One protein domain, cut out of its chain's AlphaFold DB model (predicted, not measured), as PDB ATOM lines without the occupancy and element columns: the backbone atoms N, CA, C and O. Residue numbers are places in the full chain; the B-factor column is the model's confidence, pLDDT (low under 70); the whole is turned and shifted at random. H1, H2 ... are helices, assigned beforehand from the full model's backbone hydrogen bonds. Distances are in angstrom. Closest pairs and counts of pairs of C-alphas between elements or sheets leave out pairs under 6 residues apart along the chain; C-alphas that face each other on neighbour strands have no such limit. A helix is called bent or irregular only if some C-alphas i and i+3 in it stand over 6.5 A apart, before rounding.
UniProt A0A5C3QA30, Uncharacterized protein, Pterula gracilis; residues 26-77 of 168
ATOM      1  N   THR A  26     -55.917  42.748 -45.130       87.44
ATOM      2  CA  THR A  26     -56.653  43.768 -44.373       87.44
ATOM      3  C   THR A  26     -56.347  43.645 -42.890       87.44
ATOM      4  O   THR A  26     -56.075  44.654 -42.247       87.44
ATOM      5  N   ASP A  27     -56.297  42.418 -42.370       87.88
ATOM      6  CA  ASP A  27     -55.880  42.132 -40.998       87.88
ATOM      7  C   ASP A  27     -54.445  42.629 -40.730       87.88
ATOM      8  O   ASP A  27     -54.193  43.224 -39.680       87.88
ATOM      9  N   VAL A  28     -53.504  42.450 -41.678       88.75
ATOM     10  CA  VAL A  28     -52.130  42.997 -41.559       88.75
ATOM     11  C   VAL A  28     -52.170  44.518 -41.425       88.75
ATOM     12  O   VAL A  28     -51.537  45.088 -40.530       88.75
ATOM     13  N   LEU A  29     -52.901  45.179 -42.327       88.44
ATOM     14  CA  LEU A  29     -52.998  46.636 -42.364       88.44
ATOM     15  C   LEU A  29     -53.652  47.173 -41.081       88.44
ATOM     16  O   LEU A  29     -53.115  48.075 -40.441       88.44
ATOM     17  N   GLN A  30     -54.758  46.566 -40.656       87.75
ATOM     18  CA  GLN A  30     -55.483  46.955 -39.454       87.75
ATOM     19  C   GLN A  30     -54.644  46.770 -38.190       87.75
ATOM     20  O   GLN A  30     -54.663  47.626 -37.312       87.75
ATOM     21  N   ALA A  31     -53.886  45.680 -38.085       86.12
ATOM     22  CA  ALA A  31     -53.040  45.441 -36.923       86.12
ATOM     23  C   ALA A  31     -51.807  46.362 -36.871       86.12
ATOM     24  O   ALA A  31     -51.307  46.636 -35.784       86.12
ATOM     25  N   THR A  32     -51.325  46.849 -38.020       86.38
ATOM     26  CA  THR A  32     -50.149  47.736 -38.094       86.38
ATOM     27  C   THR A  32     -50.518  49.208 -37.897       86.38
ATOM     28  O   THR A  32     -49.829  49.923 -37.174       86.38
ATOM     29  N   TRP A  33     -51.592  49.674 -38.543       82.31
ATOM     30  CA  TRP A  33     -51.995  51.089 -38.547       82.31
ATOM     31  C   TRP A  33     -53.188  51.403 -37.636       82.31
ATOM     32  O   TRP A  33     -53.497  52.577 -37.412       82.31
ATOM     33  N   GLY A  34     -53.857  50.382 -37.095       78.12
ATOM     34  CA  GLY A  34     -54.992  50.546 -36.192       78.12
ATOM     35  C   GLY A  34     -56.091  51.432 -36.780       78.12
ATOM     36  O   GLY A  34     -56.384  51.395 -37.971       78.12
ATOM     37  N   THR A  35     -56.685  52.269 -35.929       70.38
ATOM     38  CA  THR A  35     -57.664  53.297 -36.324       70.38
ATOM     39  C   THR A  35     -57.018  54.604 -36.793       70.38
ATOM     40  O   THR A  35     -57.728  55.529 -37.180       70.38
ATOM     41  N   GLN A  36     -55.688  54.712 -36.730       69.12
ATOM     42  CA  GLN A  36     -54.967  55.971 -36.942       69.12
ATOM     43  C   GLN A  36     -54.586  56.212 -38.410       69.12
ATOM     44  O   GLN A  36     -54.319  57.353 -38.786       69.12
ATOM     45  N   GLY A  37     -54.556  55.168 -39.244       69.19
ATOM     46  CA  GLY A  37     -54.159  55.261 -40.650       69.19
ATOM     47  C   GLY A  37     -55.314  55.085 -41.635       69.19
ATOM     48  O   GLY A  37     -56.203  54.265 -41.428       69.19
ATOM     49  N   VAL A  38     -55.258  55.809 -42.760       80.38
ATOM     50  CA  VAL A  38     -56.084  55.521 -43.942       80.38
ATOM     51  C   VAL A  38     -55.321  54.536 -44.819       80.38
ATOM     52  O   VAL A  38     -54.316  54.889 -45.433       80.38
ATOM     53  N   TYR A  39     -55.797  53.298 -44.884       84.56
ATOM     54  CA  TYR A  39     -55.257  52.249 -45.744       84.56
ATOM     55  C   TYR A  39     -56.376  51.647 -46.595       84.56
ATOM     56  O   TYR A  39     -57.549  51.707 -46.231       84.56
ATOM     57  N   LYS A  40     -56.023  51.087 -47.757       83.88
ATOM     58  CA  LYS A  40     -57.002  50.487 -48.679       83.88
ATOM     59  C   LYS A  40     -56.606  49.092 -49.133       83.88
ATOM     60  O   LYS A  40     -57.429  48.189 -49.104       83.88
ATOM     61  N   GLU A  41     -55.365  48.920 -49.568       86.81
ATOM     62  CA  GLU A  41     -54.882  47.651 -50.107       86.81
ATOM     63  C   GLU A  41     -53.354  47.582 -50.035       86.81
ATOM     64  O   GLU A  41     -52.679  48.609 -49.931       86.81
ATOM     65  N   LEU A  42     -52.811  46.368 -50.126       85.62
ATOM     66  CA  LEU A  42     -51.386  46.149 -50.353       85.62
ATOM     67  C   LEU A  42     -51.132  46.197 -51.864       85.62
ATOM     68  O   LEU A  42     -51.705  45.414 -52.617       85.62
ATOM     69  N   LEU A  43     -50.288  47.121 -52.320       85.44
ATOM     70  CA  LEU A  43     -49.967  47.276 -53.740       85.44
ATOM     71  C   LEU A  43     -48.720  46.471 -54.103       85.44
ATOM     72  O   LEU A  43     -47.733  46.521 -53.374       85.44
ATOM     73  N   GLN A  44     -48.780  45.750 -55.230       79.12
ATOM     74  CA  GLN A  44     -47.650  45.025 -55.839       79.12
ATOM     75  C   GLN A  44     -46.824  44.206 -54.825       79.12
ATOM     76  O   GLN A  44     -45.597  44.169 -54.864       79.12
ATOM     77  N   SER A  45     -47.516  43.569 -53.879       80.19
ATOM     78  CA  SER A  45     -46.877  42.862 -52.775       80.19
ATOM     79  C   SER A  45     -46.628  41.390 -53.093       80.19
ATOM     80  O   SER A  45     -47.404  40.744 -53.793       80.19
ATOM     81  N   THR A  46     -45.584  40.837 -52.478       77.38
ATOM     82  CA  THR A  46     -45.299  39.395 -52.464       77.38
ATOM     83  C   THR A  46     -46.313  38.593 -51.641       77.38
ATOM     84  O   THR A  46     -46.337  37.369 -51.725       77.38
ATOM     85  N   PHE A  47     -47.200  39.266 -50.895       72.38
ATOM     86  CA  PHE A  47     -48.340  38.652 -50.204       72.38
ATOM     87  C   PHE A  47     -49.483  38.222 -51.136       72.38
ATOM     88  O   PHE A  47     -50.547  37.861 -50.641       72.38
ATOM     89  N   PHE A  48     -49.300  38.252 -52.460       67.94
ATOM     90  CA  PHE A  48     -50.273  37.771 -53.442       67.94
ATOM     91  C   PHE A  48     -49.619  36.694 -54.325       67.94
ATOM     92  O   PHE A  48     -48.743  36.985 -55.132       67.94
ATOM     93  N   GLY A  49     -50.010  35.432 -54.125       65.38
ATOM     94  CA  GLY A  49     -49.416  34.231 -54.720       65.38
ATOM     95  C   GLY A  49     -50.093  32.948 -54.209       65.38
ATOM     96  O   GLY A  49     -50.986  33.010 -53.359       65.38
ATOM     97  N   THR A  50     -49.681  31.779 -54.705       59.06
ATOM     98  CA  THR A  50     -50.289  30.471 -54.367       59.06
ATOM     99  C   THR A  50     -50.159  30.075 -52.891       59.06
ATOM    100  O   THR A  50     -51.038  29.392 -52.377       59.06
ATOM    101  N   ASP A  51     -49.144  30.573 -52.176       66.00
ATOM    102  CA  ASP A  51     -48.853  30.178 -50.783       66.00
ATOM    103  C   ASP A  51     -49.358  31.173 -49.724       66.00
ATOM    104  O   ASP A  51     -49.034  31.088 -48.539       66.00
ATOM    105  N   THR A  52     -50.164  32.148 -50.130       67.06
ATOM    106  CA  THR A  52     -50.532  33.300 -49.291       67.06
ATOM    107  C   THR A  52     -51.278  32.938 -48.017       67.06
ATOM    108  O   THR A  52     -50.966  33.486 -46.958       67.06
ATOM    109  N   GLN A  53     -52.171  31.948 -48.064       70.25
ATOM    110  CA  GLN A  53     -52.866  31.469 -46.864       70.25
ATOM    111  C   GLN A  53     -51.928  30.827 -45.830       70.25
ATOM    112  O   GLN A  53     -52.236  30.831 -44.642       70.25
ATOM    113  N   GLN A  54     -50.764  30.317 -46.248       78.50
ATOM    114  CA  GLN A  54     -49.759  29.776 -45.327       78.50
ATOM    115  C   GLN A  54     -48.804  30.847 -44.787       78.50
ATOM    116  O   GLN A  54     -48.126  30.620 -43.779       78.50
ATOM    117  N   LEU A  55     -48.714  31.998 -45.460       82.50
ATOM    118  CA  LEU A  55     -47.837  33.098 -45.072       82.50
ATOM    119  C   LEU A  55     -48.468  33.975 -43.993       82.50
ATOM    120  O   LEU A  55     -47.793  34.266 -43.008       82.50
ATOM    121  N   PHE A  56     -49.742  34.357 -44.132       86.25
ATOM    122  CA  PHE A  56     -50.387  35.286 -43.191       86.25
ATOM    123  C   PHE A  56     -50.300  34.855 -41.715       86.25
ATOM    124  O   PHE A  56     -49.894  35.684 -40.898       86.25
ATOM    125  N   PRO A  57     -50.518  33.576 -41.345       86.81
ATOM    126  CA  PRO A  57     -50.403  33.145 -39.949       86.81
ATOM    127  C   PRO A  57     -48.993  33.275 -39.352       86.81
ATOM    128  O   PRO A  57     -48.845  33.262 -38.131       86.81
ATOM    129  N   LYS A  58     -47.952  33.382 -40.191       86.00
ATOM    130  CA  LYS A  58     -46.548  33.540 -39.770       86.00
ATOM    131  C   LYS A  58     -46.150  35.005 -39.579       86.00
ATOM    132  O   LYS A  58     -45.071  35.279 -39.058       86.00
ATOM    133  N   ILE A  59     -46.983  35.945 -40.016       87.06
ATOM    134  CA  ILE A  59     -46.707  37.377 -39.926       87.06
ATOM    135  C   ILE A  59     -47.249  37.889 -38.598       87.06
ATOM    136  O   ILE A  59     -48.422  37.708 -38.277       87.06
ATOM    137  N   THR A  60     -46.397  38.578 -37.842       88.25
ATOM    138  CA  THR A  60     -46.807  39.309 -36.641       88.25
ATOM    139  C   THR A  60     -46.661  40.807 -36.907       88.25
ATOM    140  O   THR A  60     -45.566  41.346 -36.738       88.25
ATOM    141  N   PRO A  61     -47.725  41.485 -37.370       87.69
ATOM    142  CA  PRO A  61     -47.694  42.924 -37.600       87.69
ATOM    143  C   PRO A  61     -47.497  43.674 -36.279       87.69
ATOM    144  O   PRO A  61     -48.075  43.318 -35.247       87.69
ATOM    145  N   LYS A  62     -46.661  44.709 -36.323       85.19
ATOM    146  CA  LYS A  62     -46.369  45.614 -35.210       85.19
ATOM    147  C   LYS A  62     -46.240  47.029 -35.747       85.19
ATOM    148  O   LYS A  62     -45.641  47.237 -36.806       85.19
ATOM    149  N   ASP A  63     -46.750  47.992 -34.994       82.50
ATOM    150  CA  ASP A  63     -46.355  49.384 -35.142       82.50
ATOM    151  C   ASP A  63     -44.839  49.497 -34.934       82.50
ATOM    152  O   ASP A  63     -44.255  48.739 -34.162       82.50
ATOM    153  N   ASN A  64     -44.166  50.368 -35.692       81.38
ATOM    154  CA  ASN A  64     -42.705  50.530 -35.637       81.38
ATOM    155  C   ASN A  64     -41.934  49.188 -35.632       81.38
ATOM    156  O   ASN A  64     -41.008  48.987 -34.838       81.38
ATOM    157  N   GLY A  65     -42.334  48.260 -36.512       85.38
ATOM    158  CA  GLY A  65     -41.965  46.844 -36.432       85.38
ATOM    159  C   GLY A  65     -40.471  46.562 -36.264       85.38
ATOM    160  O   GLY A  65     -40.111  45.681 -35.491       85.38
ATOM    161  N   PHE A  66     -39.584  47.344 -36.888       87.94
ATOM    162  CA  PHE A  66     -38.134  47.185 -36.720       87.94
ATOM    163  C   PHE A  66     -37.682  47.312 -35.252       87.94
ATOM    164  O   PHE A  66     -36.961  46.452 -34.740       87.94
ATOM    165  N   GLY A  67     -38.141  48.355 -34.552       88.62
ATOM    166  CA  GLY A  67     -37.783  48.598 -33.153       88.62
ATOM    167  C   GLY A  67     -38.378  47.543 -32.226       88.62
ATOM    168  O   GLY A  67     -37.654  46.919 -31.448       88.62
ATOM    169  N   HIS A  68     -39.680  47.276 -32.362       89.38
ATOM    170  CA  HIS A  68     -40.364  46.288 -31.525       89.38
ATOM    171  C   HIS A  68     -39.804  44.877 -31.703       89.38
ATOM    172  O   HIS A  68     -39.582  44.191 -30.704       89.38
ATOM    173  N   MET A  69     -39.523  44.444 -32.935       90.44
ATOM    174  CA  MET A  69     -38.910  43.136 -33.181       90.44
ATOM    175  C   MET A  69     -37.514  43.035 -32.564       90.44
ATOM    176  O   MET A  69     -37.202  42.016 -31.957       90.44
ATOM    177  N   THR A  70     -36.697  44.088 -32.658       91.50
ATOM    178  CA  THR A  70     -35.347  44.093 -32.072       91.50
ATOM    179  C   THR A  70     -35.398  43.949 -30.551       91.50
ATOM    180  O   THR A  70     -34.704  43.104 -29.985       91.50
ATOM    181  N   ILE A  71     -36.259  44.728 -29.889       92.69
ATOM    182  CA  ILE A  71     -36.441  44.678 -28.429       92.69
ATOM    183  C   ILE A  71     -36.989  43.313 -27.997       92.69
ATOM    184  O   ILE A  71     -36.498  42.721 -27.037       92.69
ATOM    185  N   THR A  72     -37.986  42.794 -28.718       90.94
ATOM    186  CA  THR A  72     -38.622  41.505 -28.405       90.94
ATOM    187  C   THR A  72     -37.623  40.365 -28.551       90.94
ATOM    188  O   THR A  72     -37.456  39.579 -27.623       90.94
ATOM    189  N   ALA A  73     -36.886  40.315 -29.664       91.50
ATOM    190  CA  ALA A  73     -35.912  39.260 -29.901       91.50
ATOM    191  C   ALA A  73     -34.782  39.267 -28.861       91.50
ATOM    192  O   ALA A  73     -34.349  38.204 -28.413       91.50
ATOM    193  N   TYR A  74     -34.348  40.460 -28.437       90.44
ATOM    194  CA  TYR A  74     -33.375  40.611 -27.358       90.44
ATOM    195  C   TYR A  74     -33.910  40.071 -26.022       90.44
ATOM    196  O   TYR A  74     -33.267  39.221 -25.405       90.44
ATOM    197  N   ASN A  75     -35.100  40.512 -25.602       92.31
ATOM    198  CA  ASN A  75     -35.699  40.138 -24.316       92.31
ATOM    199  C   ASN A  75     -36.102  38.656 -24.245       92.31
ATOM    200  O   ASN A  75     -36.023  38.037 -23.186       92.31
ATOM    201  N   GLU A  76     -36.536  38.077 -25.363       91.44
ATOM    202  CA  GLU A  76     -37.002  36.690 -25.430       91.44
ATOM    203  C   GLU A  76     -35.904  35.701 -25.842       91.44
ATOM    204  O   GLU A  76     -36.182  34.511 -25.988       91.44
ATOM    205  N   HIS A  77     -34.652  36.152 -25.995       90.75
ATOM    206  CA  HIS A  77     -33.528  35.333 -26.464       90.75
ATOM    207  C   HIS A  77     -33.825  34.607 -27.789       90.75
ATOM    208  O   HIS A  77     -33.536  33.416 -27.946       90.75
TER     209      HIS A  77
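What this domain is: This is residues 26 to 77 of the 168 residues of an uncharacterized protein of Pterula gracilis (UniProt A0A5C3QA30). Three short helices are strung along a loose, flat chain, and no helix touches another. H1 and H2 are at one end of the model, joined by a wide C-shaped loop of residues 34 to 51 that swings round past H1, and H3 lies at the other end as an arm whose last part, with the residues after it, sticks out as residues 70 to 77. The printed part has 52 residues with three named helices, in the order H1, H2, H3, and no named strand, and its class is all helix. The whole is loose, with a radius of gyration of the C-alphas of 12.9 A, and the C-alphas span 33 by 29 by 16 A.

Where its parts are: H1 is residues 26 to 33, and it begins at the C-alpha of Thr 26 at (-56.653, 43.768, -44.373). It measures 10.5 A from first to last C-alpha. Residues 34 to 51 follow with no named element. H2 is residues 52 to 58, with its first C-alpha, that of Thr 52, at (-50.532, 33.300, -49.291), and it is 10.3 A long. H2 is neither bent nor irregular, but only just: C-alphas 54 and 57 are 6.4 A apart. H3, residues 65 to 75, is the longest helix at 15.2 A and ends at the C-alpha of Asn 75 at (-35.699, 40.138, -24.316).

How they stand to each other: H1 and H2 are only just apart, with 8.1 A between their closest C-alphas. H1 and H3 are also only just apart, with 8.4 A between their closest C-alphas. H2 and H3 are apart. Every O i to N i+4 pair is within hydrogen-bond range in H1 and H3. In H2 1 of 3 such pairs is within range, beside 2 of 4 O i to N i+3 pairs.

The domain as a whole: The two C-alphas farthest apart are those of Lys 40 and His 77, at 35.7 A. The printed part has no cut. The link from H1 to H2 is long, with 18 residues, and the link from H2 to H3 is short, with 6 residues. Residues 48 to 54, of which 52 to 54 belong to H2, stand free, and so do residues 70 to 77, of which 70 to 75 belong to H3. The body without these stretches has 37 residues and spans 25 by 24 by 15 A. The mean pLDDT of the printed part is 82.7, and the model's confidence is low, under 70, at residues 36 to 37 and 48 to 52.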